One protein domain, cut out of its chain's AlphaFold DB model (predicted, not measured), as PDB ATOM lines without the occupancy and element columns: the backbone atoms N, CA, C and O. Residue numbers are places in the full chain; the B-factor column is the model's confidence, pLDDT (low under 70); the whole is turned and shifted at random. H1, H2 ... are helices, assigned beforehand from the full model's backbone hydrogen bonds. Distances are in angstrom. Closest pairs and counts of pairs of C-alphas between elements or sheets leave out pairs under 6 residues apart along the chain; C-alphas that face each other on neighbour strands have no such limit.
ATOM      1  N   LYS A   2     -27.326 -21.371 -52.303       34.84
ATOM      2  CA  LYS A   2     -26.776 -22.468 -51.486       34.84
ATOM      3  C   LYS A   2     -25.502 -22.976 -52.172       34.84
ATOM      4  O   LYS A   2     -25.575 -23.494 -53.281       34.84
ATOM      5  N   LEU A   3     -24.346 -22.755 -51.551       38.06
ATOM      6  CA  LEU A   3     -23.058 -23.279 -52.006       38.06
ATOM      7  C   LEU A   3     -23.089 -24.811 -51.925       38.06
ATOM      8  O   LEU A   3     -23.132 -25.384 -50.839       38.06
ATOM      9  N   TYR A   4     -23.102 -25.444 -53.096       40.34
ATOM     10  CA  TYR A   4     -23.111 -26.889 -53.301       40.34
ATOM     11  C   TYR A   4     -21.742 -27.464 -52.908       40.34
ATOM     12  O   TYR A   4     -20.814 -27.534 -53.714       40.34
ATOM     13  N   ASN A   5     -21.582 -27.798 -51.630       45.09
ATOM     14  CA  ASN A   5     -20.378 -28.430 -51.105       45.09
ATOM     15  C   ASN A   5     -20.591 -29.946 -51.196       45.09
ATOM     16  O   ASN A   5     -21.235 -30.519 -50.321       45.09
ATOM     17  N   LYS A   6     -20.118 -30.557 -52.292       41.16
ATOM     18  CA  LYS A   6     -20.277 -31.988 -52.597       41.16
ATOM     19  C   LYS A   6     -19.817 -32.836 -51.417       41.16
ATOM     20  O   LYS A   6     -18.619 -33.012 -51.199       41.16
ATOM     21  N   ASN A   7     -20.769 -33.360 -50.666       55.53
ATOM     22  CA  ASN A   7     -20.506 -34.295 -49.591       55.53
ATOM     23  C   ASN A   7     -21.585 -35.365 -49.702       55.53
ATOM     24  O   ASN A   7     -22.683 -35.207 -49.178       55.53
ATOM     25  N   GLN A   8     -21.277 -36.425 -50.453       61.78
ATOM     26  CA  GLN A   8     -22.265 -37.410 -50.905       61.78
ATOM     27  C   GLN A   8     -23.074 -37.989 -49.738       61.78
ATOM     28  O   GLN A   8     -24.278 -38.160 -49.853       61.78
ATOM     29  N   LEU A   9     -22.445 -38.207 -48.577       60.91
ATOM     30  CA  LEU A   9     -23.133 -38.752 -47.405       60.91
ATOM     31  C   LEU A   9     -24.148 -37.778 -46.780       60.91
ATOM     32  O   LEU A   9     -25.171 -38.225 -46.279       60.91
ATOM     33  N   TYR A  10     -23.907 -36.465 -46.851       68.25
ATOM     34  CA  TYR A  10     -24.889 -35.458 -46.431       68.25
ATOM     35  C   TYR A  10     -26.088 -35.444 -47.389       68.25
ATOM     36  O   TYR A  10     -27.228 -35.473 -46.944       68.25
ATOM     37  N   GLU A  11     -25.835 -35.471 -48.700       75.19
ATOM     38  CA  GLU A  11     -26.885 -35.485 -49.730       75.19
ATOM     39  C   GLU A  11     -27.793 -36.718 -49.606       75.19
ATOM     40  O   GLU A  11     -29.004 -36.619 -49.790       75.19
ATOM     41  N   LEU A  12     -27.240 -37.869 -49.206       72.56
ATOM     42  CA  LEU A  12     -28.034 -39.072 -48.949       72.56
ATOM     43  C   LEU A  12     -29.026 -38.877 -47.791       72.56
ATOM     44  O   LEU A  12     -30.136 -39.394 -47.866       72.56
ATOM     45  N   THR A  13     -28.697 -38.096 -46.755       78.06
ATOM     46  CA  THR A  13     -29.634 -37.864 -45.633       78.06
ATOM     47  C   THR A  13     -30.931 -37.174 -46.060       78.06
ATOM     48  O   THR A  13     -31.962 -37.356 -45.415       78.06
ATOM     49  N   GLU A  14     -30.912 -36.431 -47.172       78.38
ATOM     50  CA  GLU A  14     -32.105 -35.793 -47.734       78.38
ATOM     51  C   GLU A  14     -32.995 -36.785 -48.509       78.38
ATOM     52  O   GLU A  14     -34.199 -36.559 -48.617       78.38
ATOM     53  N   LEU A  15     -32.431 -37.894 -49.007       85.06
ATOM     54  CA  LEU A  15     -33.113 -38.860 -49.882       85.06
ATOM     55  C   LEU A  15     -33.803 -40.013 -49.139       85.06
ATOM     56  O   LEU A  15     -34.706 -40.634 -49.693       85.06
ATOM     57  N   PHE A  16     -33.382 -40.311 -47.910       90.00
ATOM     58  CA  PHE A  16     -33.883 -41.444 -47.123       90.00
ATOM     59  C   PHE A  16     -34.799 -41.004 -45.978       90.00
ATOM     60  O   PHE A  16     -34.843 -39.823 -45.641       90.00
ATOM     61  N   SER A  17     -35.553 -41.930 -45.380       94.25
ATOM     62  CA  SER A  17     -36.349 -41.644 -44.175       94.25
ATOM     63  C   SER A  17     -35.451 -41.467 -42.945       94.25
ATOM     64  O   SER A  17     -34.336 -41.980 -42.919       94.25
ATOM     65  N   SER A  18     -35.909 -40.778 -41.895       94.94
ATOM     66  CA  SER A  18     -35.162 -40.723 -40.624       94.94
ATOM     67  C   SER A  18     -34.815 -42.108 -40.062       94.94
ATOM     68  O   SER A  18     -33.733 -42.266 -39.505       94.94
ATOM     69  N   VAL A  19     -35.671 -43.117 -40.255       96.50
ATOM     70  CA  VAL A  19     -35.383 -44.504 -39.854       96.50
ATOM     71  C   VAL A  19     -34.186 -45.051 -40.631       96.50
ATOM     72  O   VAL A  19     -33.191 -45.419 -40.021       96.50
ATOM     73  N   ASP A  20     -34.219 -44.997 -41.963       96.25
ATOM     74  CA  ASP A  20     -33.124 -45.499 -42.808       96.25
ATOM     75  C   ASP A  20     -31.815 -44.723 -42.581       96.25
ATOM     76  O   ASP A  20     -30.718 -45.282 -42.585       96.25
ATOM     77  N   VAL A  21     -31.911 -43.410 -42.358       96.19
ATOM     78  CA  VAL A  21     -30.753 -42.582 -42.004       96.19
ATOM     79  C   VAL A  21     -30.174 -43.021 -40.657       96.19
ATOM     80  O   VAL A  21     -28.953 -43.071 -40.521       96.19
ATOM     81  N   GLY A  22     -31.020 -43.359 -39.682       96.12
ATOM     82  CA  GLY A  22     -30.612 -43.897 -38.385       96.12
ATOM     83  C   GLY A  22     -29.969 -45.279 -38.483       96.12
ATOM     84  O   GLY A  22     -28.925 -45.495 -37.874       96.12
ATOM     85  N   ASP A  23     -30.536 -46.171 -39.292       95.75
ATOM     86  CA  ASP A  23     -30.121 -47.575 -39.371       95.75
ATOM     87  C   ASP A  23     -28.879 -47.785 -40.248       95.75
ATOM     88  O   ASP A  23     -28.060 -48.664 -39.969       95.75
ATOM     89  N   TYR A  24     -28.706 -46.974 -41.299       94.06
ATOM     90  CA  TYR A  24     -27.666 -47.208 -42.307       94.06
ATOM     91  C   TYR A  24     -26.651 -46.073 -42.426       94.06
ATOM     92  O   TYR A  24     -25.459 -46.333 -42.578       94.06
ATOM     93  N   ILE A  25     -27.077 -44.809 -42.360       94.12
ATOM     94  CA  ILE A  25     -26.181 -43.672 -42.639       94.12
ATOM     95  C   ILE A  25     -25.437 -43.216 -41.385       94.12
ATOM     96  O   ILE A  25     -24.220 -43.025 -41.422       94.12
ATOM     97  N   SER A  26     -26.153 -43.060 -40.270       96.56
ATOM     98  CA  SER A  26     -25.578 -42.630 -38.996       96.56
ATOM     99  C   SER A  26     -24.432 -43.556 -38.549       96.56
ATOM    100  O   SER A  26     -23.335 -43.043 -38.306       96.56
ATOM    101  N   PRO A  27     -24.572 -44.902 -38.562       97.06
ATOM    102  CA  PRO A  27     -23.491 -45.803 -38.157       97.06
ATOM    103  C   PRO A  27     -22.241 -45.685 -39.035       97.06
ATOM    104  O   PRO A  27     -21.122 -45.720 -38.521       97.06
ATOM    105  N   LEU A  28     -22.405 -45.479 -40.349       95.56
ATOM    106  CA  LEU A  28     -21.283 -45.224 -41.259       95.56
ATOM    107  C   LEU A  28     -20.577 -43.909 -40.915       95.56
ATOM    108  O   LEU A  28     -19.348 -43.865 -40.859       95.56
ATOM    109  N   GLY A  29     -21.345 -42.856 -40.619       96.00
ATOM    110  CA  GLY A  29     -20.813 -41.581 -40.146       96.00
ATOM    111  C   GLY A  29     -19.991 -41.736 -38.864       96.00
ATOM    112  O   GLY A  29     -18.864 -41.245 -38.796       96.00
ATOM    113  N   PHE A  30     -20.495 -42.475 -37.873       97.94
ATOM    114  CA  PHE A  30     -19.751 -42.766 -36.642       97.94
ATOM    115  C   PHE A  30     -18.480 -43.587 -36.907       97.94
ATOM    116  O   PHE A  30     -17.433 -43.288 -36.332       97.94
ATOM    117  N   GLY A  31     -18.531 -44.564 -37.819       97.12
ATOM    118  CA  GLY A  31     -17.358 -45.335 -38.242       97.12
ATOM    119  C   GLY A  31     -16.273 -44.472 -38.898       97.12
ATOM    120  O   GLY A  31     -15.092 -44.619 -38.595       97.12
ATOM    121  N   MET A  32     -16.658 -43.510 -39.739       96.88
ATOM    122  CA  MET A  32     -15.720 -42.560 -40.351       96.88
ATOM    123  C   MET A  32     -15.169 -41.541 -39.341       96.88
ATOM    124  O   MET A  32     -14.041 -41.066 -39.473       96.88
ATOM    125  N   ALA A  33     -15.947 -41.190 -38.316       97.12
ATOM    126  CA  ALA A  33     -15.549 -40.209 -37.311       97.12
ATOM    127  C   ALA A  33     -14.387 -40.687 -36.420       97.12
ATOM    128  O   ALA A  33     -13.706 -39.854 -35.818       97.12
ATOM    129  N   VAL A  34     -14.127 -41.999 -36.373       96.69
ATOM    130  CA  VAL A  34     -12.988 -42.596 -35.657       96.69
ATOM    131  C   VAL A  34     -11.773 -42.885 -36.544       96.69
ATOM    132  O   VAL A  34     -10.787 -43.458 -36.081       96.69
ATOM    133  N   ASP A  35     -11.809 -42.467 -37.811       97.25
ATOM    134  CA  ASP A  35     -10.710 -42.677 -38.749       97.25
ATOM    135  C   ASP A  35      -9.432 -41.928 -38.321       97.25
ATOM    136  O   ASP A  35      -9.467 -40.864 -37.691       97.25
ATOM    137  N   LYS A  36      -8.264 -42.465 -38.683       94.12
ATOM    138  CA  LYS A  36      -6.960 -41.863 -38.370       94.12
ATOM    139  C   LYS A  36      -6.713 -40.582 -39.173       94.12
ATOM    140  O   LYS A  36      -6.058 -39.664 -38.663       94.12
ATOM    141  N   VAL A  37      -7.261 -40.482 -40.380       95.56
ATOM    142  CA  VAL A  37      -7.124 -39.341 -41.290       95.56
ATOM    143  C   VAL A  37      -8.090 -38.226 -40.884       95.56
ATOM    144  O   VAL A  37      -9.299 -38.424 -40.781       95.56
ATOM    145  N   ALA A  38      -7.560 -37.021 -40.654       92.56
ATOM    146  CA  ALA A  38      -8.356 -35.881 -40.192       92.56
ATOM    147  C   ALA A  38      -9.462 -35.480 -41.178       92.56
ATOM    148  O   ALA A  38     -10.590 -35.230 -40.757       92.56
ATOM    149  N   ASP A  39      -9.168 -35.495 -42.478       94.12
ATOM    150  CA  ASP A  39     -10.142 -35.142 -43.515       94.12
ATOM    151  C   ASP A  39     -11.328 -36.110 -43.561       94.12
ATOM    152  O   ASP A  39     -12.465 -35.680 -43.760       94.12
ATOM    153  N   VAL A  40     -11.094 -37.400 -43.287       95.81
ATOM    154  CA  VAL A  40     -12.169 -38.399 -43.180       95.81
ATOM    155  C   VAL A  40     -13.068 -38.076 -41.987       95.81
ATOM    156  O   VAL A  40     -14.290 -38.030 -42.137       95.81
ATOM    157  N   ARG A  41     -12.485 -37.725 -40.832       96.56
ATOM    158  CA  ARG A  41     -13.264 -37.272 -39.665       96.56
ATOM    159  C   ARG A  41     -14.049 -35.989 -39.955       96.56
ATOM    160  O   ARG A  41     -15.189 -35.853 -39.519       96.56
ATOM    161  N   HIS A  42     -13.488 -35.047 -40.714       94.75
ATOM    162  CA  HIS A  42     -14.200 -33.831 -41.119       94.75
ATOM    163  C   HIS A  42     -15.365 -34.112 -42.075       94.75
ATOM    164  O   HIS A  42     -16.425 -33.492 -41.941       94.75
ATOM    165  N   ALA A  43     -15.207 -35.054 -43.007       93.75
ATOM    166  CA  ALA A  43     -16.305 -35.520 -43.849       93.75
ATOM    167  C   ALA A  43     -17.411 -36.184 -43.007       93.75
ATOM    168  O   ALA A  43     -18.590 -35.883 -43.208       93.75
ATOM    169  N   ALA A  44     -17.025 -36.994 -42.017       96.00
ATOM    170  CA  ALA A  44     -17.933 -37.652 -41.082       96.00
ATOM    171  C   ALA A  44     -18.763 -36.658 -40.258       96.00
ATOM    172  O   ALA A  44     -19.983 -36.784 -40.187       96.00
ATOM    173  N   ILE A  45     -18.130 -35.620 -39.697       97.25
ATOM    174  CA  ILE A  45     -18.813 -34.568 -38.923       97.25
ATOM    175  C   ILE A  45     -19.941 -33.923 -39.735       97.25
ATOM    176  O   ILE A  45     -21.053 -33.746 -39.234       97.25
ATOM    177  N   LYS A  46     -19.677 -33.591 -41.001       93.94
ATOM    178  CA  LYS A  46     -20.687 -33.004 -41.892       93.94
ATOM    179  C   LYS A  46     -21.846 -33.971 -42.151       93.94
ATOM    180  O   LYS A  46     -22.995 -33.543 -42.135       93.94
ATOM    181  N   ALA A  47     -21.555 -35.253 -42.368       94.19
ATOM    182  CA  ALA A  47     -22.578 -36.274 -42.578       94.19
ATOM    183  C   ALA A  47     -23.464 -36.469 -41.340       94.19
ATOM    184  O   ALA A  47     -24.683 -36.380 -41.445       94.19
ATOM    185  N   LEU A  48     -22.852 -36.626 -40.163       97.50
ATOM    186  CA  LEU A  48     -23.558 -36.767 -38.886       97.50
ATOM    187  C   LEU A  48     -24.404 -35.530 -38.554       97.50
ATOM    188  O   LEU A  48     -25.506 -35.659 -38.028       97.50
ATOM    189  N   SER A  49     -23.941 -34.331 -38.924       96.50
ATOM    190  CA  SER A  49     -24.749 -33.109 -38.793       96.50
ATOM    191  C   SER A  49     -25.991 -33.144 -39.693       96.50
ATOM    192  O   SER A  49     -27.061 -32.703 -39.280       96.50
ATOM    193  N   GLY A  50     -25.865 -33.700 -40.904       94.50
ATOM    194  CA  GLY A  50     -26.992 -33.955 -41.807       94.50
ATOM    195  C   GLY A  50     -27.983 -34.968 -41.230       94.50
ATOM    196  O   GLY A  50     -29.183 -34.704 -41.223       94.50
ATOM    197  N   CYS A  51     -27.488 -36.069 -40.649       96.75
ATOM    198  CA  CYS A  51     -28.323 -37.056 -39.958       96.75
ATOM    199  C   CYS A  51     -29.146 -36.398 -38.847       96.75
ATOM    200  O   CYS A  51     -30.368 -36.523 -38.823       96.75
ATOM    201  N   TYR A  52     -28.492 -35.623 -37.980       97.31
ATOM    202  CA  TYR A  52     -29.176 -34.896 -36.917       97.31
ATOM    203  C   TYR A  52     -30.234 -33.924 -37.458       97.31
ATOM    204  O   TYR A  52     -31.372 -33.919 -36.992       97.31
ATOM    205  N   SER A  53     -29.887 -33.136 -38.482       94.75
ATOM    206  CA  SER A  53     -30.824 -32.215 -39.137       94.75
ATOM    207  C   SER A  53     -32.060 -32.939 -39.666       94.75
ATOM    208  O   SER A  53     -33.177 -32.442 -39.519       94.75
ATOM    209  N   LYS A  54     -31.876 -34.120 -40.264       94.44
ATOM    210  CA  LYS A  54     -32.964 -34.966 -40.755       94.44
ATOM    211  C   LYS A  54     -33.864 -35.439 -39.617       94.44
ATOM    212  O   LYS A  54     -35.079 -35.271 -39.703       94.44
ATOM    213  N   PHE A  55     -33.279 -35.971 -38.542       96.25
ATOM    214  CA  PHE A  55     -34.041 -36.442 -37.382       96.25
ATOM    215  C   PHE A  55     -34.845 -35.312 -36.744       96.25
ATOM    216  O   PHE A  55     -36.030 -35.479 -36.458       96.25
ATOM    217  N   ASN A  56     -34.234 -34.137 -36.597       93.31
ATOM    218  CA  ASN A  56     -34.900 -32.982 -36.018       93.31
ATOM    219  C   ASN A  56     -36.035 -32.456 -36.915       93.31
ATOM    220  O   ASN A  56     -37.134 -32.192 -36.428       93.31
ATOM    221  N   CYS A  57     -35.812 -32.365 -38.233       91.38
ATOM    222  CA  CYS A  57     -36.820 -31.911 -39.196       91.38
ATOM    223  C   CYS A  57     -38.050 -32.831 -39.238       91.38
ATOM    224  O   CYS A  57     -39.181 -32.351 -39.304       91.38
ATOM    225  N   GLU A  58     -37.843 -34.147 -39.178       94.19
ATOM    226  CA  GLU A  58     -38.929 -35.135 -39.170       94.19
ATOM    227  C   GLU A  58     -39.505 -35.393 -37.773       94.19
ATOM    228  O   GLU A  58     -40.426 -36.193 -37.629       94.19
ATOM    229  N   LYS A  59     -38.995 -34.706 -36.738       94.81
ATOM    230  CA  LYS A  59     -39.355 -34.931 -35.326       94.81
ATOM    231  C   LYS A  59     -39.201 -36.402 -34.917       94.81
ATOM    232  O   LYS A  59     -39.983 -36.934 -34.127       94.81
ATOM    233  N   ALA A  60     -38.179 -37.056 -35.460       96.56
ATOM    234  CA  ALA A  60     -37.849 -38.453 -35.232       96.56
ATOM    235  C   ALA A  60     -37.166 -38.605 -33.861       96.56
ATOM    236  O   ALA A  60     -35.939 -38.639 -33.745       96.56
ATOM    237  N   GLN A  61     -37.980 -38.613 -32.801       96.44
ATOM    238  CA  GLN A  61     -37.501 -38.538 -31.419       96.44
ATOM    239  C   GLN A  61     -36.591 -39.716 -31.057       96.44
ATOM    240  O   GLN A  61     -35.526 -39.501 -30.494       96.44
ATOM    241  N   VAL A  62     -36.958 -40.944 -31.436       97.56
ATOM    242  CA  VAL A  62     -36.157 -42.145 -31.139       97.56
ATOM    243  C   VAL A  62     -34.760 -42.042 -31.757       97.56
ATOM    244  O   VAL A  62     -33.765 -42.231 -31.067       97.56
ATOM    245  N   GLN A  63     -34.674 -41.674 -33.035       98.06
ATOM    246  CA  GLN A  63     -33.409 -41.514 -33.755       98.06
ATOM    247  C   GLN A  63     -32.576 -40.369 -33.181       98.06
ATOM    248  O   GLN A  63     -31.356 -40.476 -33.104       98.06
ATOM    249  N   THR A  64     -33.235 -39.288 -32.755       97.56
ATOM    250  CA  THR A  64     -32.565 -38.153 -32.114       97.56
ATOM    251  C   THR A  64     -31.909 -38.576 -30.803       97.56
ATOM    252  O   THR A  64     -30.727 -38.305 -30.621       97.56
ATOM    253  N   GLU A  65     -32.634 -39.264 -29.917       97.69
ATOM    254  CA  GLU A  65     -32.086 -39.706 -28.628       97.69
ATOM    255  C   GLU A  65     -30.944 -40.716 -28.814       97.69
ATOM    256  O   GLU A  65     -29.863 -40.523 -28.261       97.69
ATOM    257  N   VAL A  66     -31.119 -41.719 -29.686       98.19
ATOM    258  CA  VAL A  66     -30.057 -42.694 -30.004       98.19
ATOM    259  C   VAL A  66     -28.804 -41.995 -30.540       98.19
ATOM    260  O   VAL A  66     -27.688 -42.292 -30.116       98.19
ATOM    261  N   PHE A  67     -28.971 -41.024 -31.441       98.31
ATOM    262  CA  PHE A  67     -27.855 -40.255 -31.990       98.31
ATOM    263  C   PHE A  67     -27.109 -39.451 -30.915       98.31
ATOM    264  O   PHE A  67     -25.877 -39.388 -30.939       98.31
ATOM    265  N   LEU A  68     -27.833 -38.822 -29.983       98.00
ATOM    266  CA  LEU A  68     -27.232 -38.047 -28.895       98.00
ATOM    267  C   LEU A  68     -26.468 -38.952 -27.921       98.00
ATOM    268  O   LEU A  68     -25.326 -38.639 -27.571       98.00
ATOM    269  N   ASP A  69     -27.043 -40.096 -27.554       97.69
ATOM    270  CA  ASP A  69     -26.384 -41.096 -26.710       97.69
ATOM    271  C   ASP A  69     -25.089 -41.607 -27.349       97.69
ATOM    272  O   ASP A  69     -24.037 -41.660 -26.698       97.69
ATOM    273  N   ASP A  70     -25.117 -41.896 -28.651       98.12
ATOM    274  CA  ASP A  70     -23.926 -42.296 -29.394       98.12
ATOM    275  C   ASP A  70     -22.882 -41.176 -29.470       98.12
ATOM    276  O   ASP A  70     -21.693 -41.436 -29.271       98.12
ATOM    277  N   CYS A  71     -23.286 -39.917 -29.662       98.25
ATOM    278  CA  CYS A  71     -22.361 -38.781 -29.611       98.25
ATOM    279  C   CYS A  71     -21.665 -38.673 -28.248       98.25
ATOM    280  O   CYS A  71     -20.446 -38.471 -28.172       98.25
ATOM    281  N   HIS A  72     -22.415 -38.832 -27.158       96.31
ATOM    282  CA  HIS A  72     -21.870 -38.764 -25.806       96.31
ATOM    283  C   HIS A  72     -20.921 -39.923 -25.499       96.31
ATOM    284  O   HIS A  72     -19.866 -39.711 -24.886       96.31
ATOM    285  N   ARG A  73     -21.287 -41.132 -25.929       96.62
ATOM    286  CA  ARG A  73     -20.528 -42.363 -25.701       96.62
ATOM    287  C   ARG A  73     -19.266 -42.432 -26.560       96.62
ATOM    288  O   ARG A  73     -18.195 -42.720 -26.034       96.62
ATOM    289  N   VAL A  74     -19.378 -42.170 -27.862       97.81
ATOM    290  CA  VAL A  74     -18.284 -42.344 -28.834       97.81
ATOM    291  C   VAL A  74     -17.330 -41.154 -28.837       97.81
ATOM    292  O   VAL A  74     -16.123 -41.347 -28.989       97.81
ATOM    293  N   PHE A  75     -17.839 -39.931 -28.664       98.25
ATOM    294  CA  PHE A  75     -17.032 -38.719 -28.795       98.25
ATOM    295  C   PHE A  75     -16.762 -38.060 -27.450       98.25
ATOM    296  O   PHE A  75     -15.615 -38.031 -27.009       98.25
ATOM    297  N   ALA A  76     -17.797 -37.551 -26.778       96.69
ATOM    298  CA  ALA A  76     -17.610 -36.649 -25.641       96.69
ATOM    299  C   ALA A  76     -16.947 -37.313 -24.424       96.69
ATOM    300  O   ALA A  76     -16.202 -36.663 -23.695       96.69
ATOM    301  N   SER A  77     -17.211 -38.603 -24.206       95.75
ATOM    302  CA  SER A  77     -16.652 -39.382 -23.090       95.75
ATOM    303  C   SER A  77     -15.495 -40.291 -23.519       95.75
ATOM    304  O   SER A  77     -15.071 -41.155 -22.754       95.75
ATOM    305  N   SER A  78     -14.989 -40.122 -24.742       97.31
ATOM    306  CA  SER A  78     -13.922 -40.963 -25.275       97.31
ATOM    307  C   SER A  78     -12.604 -40.754 -24.538       97.31
ATOM    308  O   SER A  78     -12.253 -39.631 -24.169       97.31
ATOM    309  N   GLN A  79     -11.817 -41.820 -24.403       96.56
ATOM    310  CA  GLN A  79     -10.440 -41.719 -23.918       96.56
ATOM    311  C   GLN A  79      -9.517 -41.063 -24.959       96.56
ATOM    312  O   GLN A  79      -8.560 -40.382 -24.583       96.56
ATOM    313  N   ASP A  80      -9.832 -41.178 -26.256       97.12
ATOM    314  CA  ASP A  80      -9.097 -40.482 -27.314       97.12
ATOM    315  C   ASP A  80      -9.525 -39.009 -27.380       97.12
ATOM    316  O   ASP A  80     -10.657 -38.663 -27.726       97.12
ATOM    317  N   TRP A  81      -8.584 -38.117 -27.077       97.31
ATOM    318  CA  TRP A  81      -8.805 -36.673 -27.099       97.31
ATOM    319  C   TRP A  81      -9.207 -36.145 -28.479       97.31
ATOM    320  O   TRP A  81      -9.930 -35.152 -28.563       97.31
ATOM    321  N   LYS A  82      -8.801 -36.814 -29.567       97.31
ATOM    322  CA  LYS A  82      -9.213 -36.436 -30.926       97.31
ATOM    323  C   LYS A  82     -10.711 -36.637 -31.114       97.31
ATOM    324  O   LYS A  82     -11.347 -35.831 -31.786       97.31
ATOM    325  N   LEU A  83     -11.289 -37.666 -30.496       98.25
ATOM    326  CA  LEU A  83     -12.730 -37.913 -30.539       98.25
ATOM    327  C   LEU A  83     -13.496 -36.915 -29.669       98.25
ATOM    328  O   LEU A  83     -14.555 -36.442 -30.072       98.25
ATOM    329  N   ARG A  84     -12.920 -36.473 -28.547       98.38
ATOM    330  CA  ARG A  84     -13.491 -35.355 -27.777       98.38
ATOM    331  C   ARG A  84     -13.476 -34.041 -28.569       98.38
ATOM    332  O   ARG A  84     -14.441 -33.284 -28.509       98.38
ATOM    333  N   GLN A  85     -12.458 -33.793 -29.401       97.62
ATOM    334  CA  GLN A  85     -12.499 -32.682 -30.366       97.62
ATOM    335  C   GLN A  85     -13.551 -32.872 -31.464       97.62
ATOM    336  O   GLN A  85     -14.209 -31.904 -31.840       97.62
ATOM    337  N   VAL A  86     -13.736 -34.100 -31.967       98.19
ATOM    338  CA  VAL A  86     -14.811 -34.406 -32.927       98.19
ATOM    339  C   VAL A  86     -16.171 -34.019 -32.348       98.19
ATOM    340  O   VAL A  86     -16.949 -33.406 -33.071       98.19
ATOM    341  N   TYR A  87     -16.426 -34.267 -31.057       98.56
ATOM    342  CA  TYR A  87     -17.654 -33.810 -30.394       98.56
ATOM    343  C   TYR A  87     -17.840 -32.290 -30.513       98.56
ATOM    344  O   TYR A  87     -18.872 -31.830 -30.992       98.56
ATOM    345  N   ILE A  88     -16.814 -31.506 -30.163       98.50
ATOM    346  CA  ILE A  88     -16.854 -30.035 -30.244       98.50
ATOM    347  C   ILE A  88     -17.139 -29.574 -31.681       98.50
ATOM    348  O   ILE A  88     -17.970 -28.693 -31.912       98.50
ATOM    349  N   TYR A  89     -16.464 -30.172 -32.664       98.19
ATOM    350  CA  TYR A  89     -16.656 -29.824 -34.069       98.19
ATOM    351  C   TYR A  89     -18.022 -30.251 -34.607       98.19
ATOM    352  O   TYR A  89     -18.583 -29.534 -35.438       98.19
ATOM    353  N   LEU A  90     -18.576 -31.363 -34.123       98.31
ATOM    354  CA  LEU A  90     -19.927 -31.804 -34.442       98.31
ATOM    355  C   LEU A  90     -20.970 -30.843 -33.874       98.31
ATOM    356  O   LEU A  90     -21.797 -30.360 -34.643       98.31
ATOM    357  N   CYS A  91     -20.872 -30.472 -32.594       98.00
ATOM    358  CA  CYS A  91     -21.719 -29.440 -31.993       98.00
ATOM    359  C   CYS A  91     -21.666 -28.149 -32.819       98.00
ATOM    360  O   CYS A  91     -22.689 -27.648 -33.272       98.00
ATOM    361  N   LYS A  92     -20.463 -27.657 -33.133       96.75
ATOM    362  CA  LYS A  92     -20.282 -26.469 -33.979       96.75
ATOM    363  C   LYS A  92     -20.917 -26.612 -35.364       96.75
ATOM    364  O   LYS A  92     -21.458 -25.641 -35.891       96.75
ATOM    365  N   SER A  93     -20.806 -27.783 -35.979       96.12
ATOM    366  CA  SER A  93     -21.378 -28.058 -37.297       96.12
ATOM    367  C   SER A  93     -22.909 -28.056 -37.248       96.12
ATOM    368  O   SER A  93     -23.527 -27.390 -38.074       96.12
ATOM    369  N   ILE A  94     -23.513 -28.688 -36.238       95.75
ATOM    370  CA  ILE A  94     -24.966 -28.694 -36.011       95.75
ATOM    371  C   ILE A  94     -25.483 -27.290 -35.675       95.75
ATOM    372  O   ILE A  94     -26.462 -26.847 -36.271       95.75
ATOM    373  N   TYR A  95     -24.791 -26.551 -34.803       94.44
ATOM    374  CA  TYR A  95     -25.114 -25.159 -34.478       94.44
ATOM    375  C   TYR A  95     -25.248 -24.296 -35.741       94.44
ATOM    376  O   TYR A  95     -26.220 -23.562 -35.906       94.44
ATOM    377  N   LYS A  96     -24.311 -24.439 -36.686       92.50
ATOM    378  CA  LYS A  96     -24.331 -23.699 -37.957       92.50
ATOM    379  C   LYS A  96     -25.507 -24.047 -38.869       92.50
ATOM    380  O   LYS A  96     -25.811 -23.252 -39.755       92.50
ATOM    381  N   LEU A  97     -26.143 -25.207 -38.692       90.31
ATOM    382  CA  LEU A  97     -27.352 -25.559 -39.437       90.31
ATOM    383  C   LEU A  97     -28.584 -24.800 -38.927       90.31
ATOM    384  O   LEU A  97     -29.555 -24.690 -39.669       90.31
ATOM    385  N   ASN A  98     -28.532 -24.255 -37.702       88.50
ATOM    386  CA  ASN A  98     -29.605 -23.477 -37.082       88.50
ATOM    387  C   ASN A  98     -30.967 -24.203 -37.108       88.50
ATOM    388  O   ASN A  98     -31.990 -23.637 -37.491       88.50
ATOM    389  N   VAL A  99     -30.952 -25.495 -36.767       87.38
ATOM    390  CA  VAL A  99     -32.132 -26.376 -36.831       87.38
ATOM    391  C   VAL A  99     -32.919 -26.435 -35.521       87.38
ATOM    392  O   VAL A  99     -34.089 -26.808 -35.533       87.38
ATOM    393  N   ASP A 100     -32.303 -26.056 -34.403       88.75
ATOM    394  CA  ASP A 100     -32.902 -26.071 -33.067       88.75
ATOM    395  C   ASP A 100     -33.182 -24.656 -32.559       88.75
ATOM    396  O   ASP A 100     -32.502 -23.694 -32.917       88.75
TER     397      ASP A 100
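What this domain is: This is residues 2 to 100 of the 206 residues of the protein "Hypothetical protein" of Rotaria sordida (UniProt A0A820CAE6). Four helices make an up-and-down bundle, each running against the one before: H3 is in the middle, with H2 and H4 alongside, H5 slanting across H3, and short H1 packing on H3. The 99 printed residues are all helix in class, with five named helices, H1 to H5, and no named strand. The whole is compact, radius of gyration of the C-alphas 12.4 A, spanning 33 by 30 by 24 A.

Where its parts are: Find C-alpha 38 at (-8.356, -35.881, -40.192); H3 runs from there to residue 57, 28.8 A. H2, residues 18 to 33, has a kink of 39 degrees near residue 25. H4 is residues 61 to 76, H1 8 to 15. H5, residues 81 to 97, ends at C-alpha 97, (-27.352, -25.559, -39.437).

How they stand to each other: H3, the hub, touches four helices, among them H2, closest at the C-alphas of Ala 33 and Arg 41, 4.4 A. H3 and H5 touch at a steep tilt of 45 degrees, closest at C-alphas 49 and 94, 5.2 A. H1 is apart from H4 and H5. Every O i to N i+4 pair is within hydrogen-bond range in H3 and H5, 9 of 12 in H2, 11 of 12 in H4, 1 of 4 in H1, where 4 of 5 O i to N i+3 pairs are.

The domain as a whole: The printed part has no cut, its four links are tight, and residues 2 to 10 are under pLDDT 70.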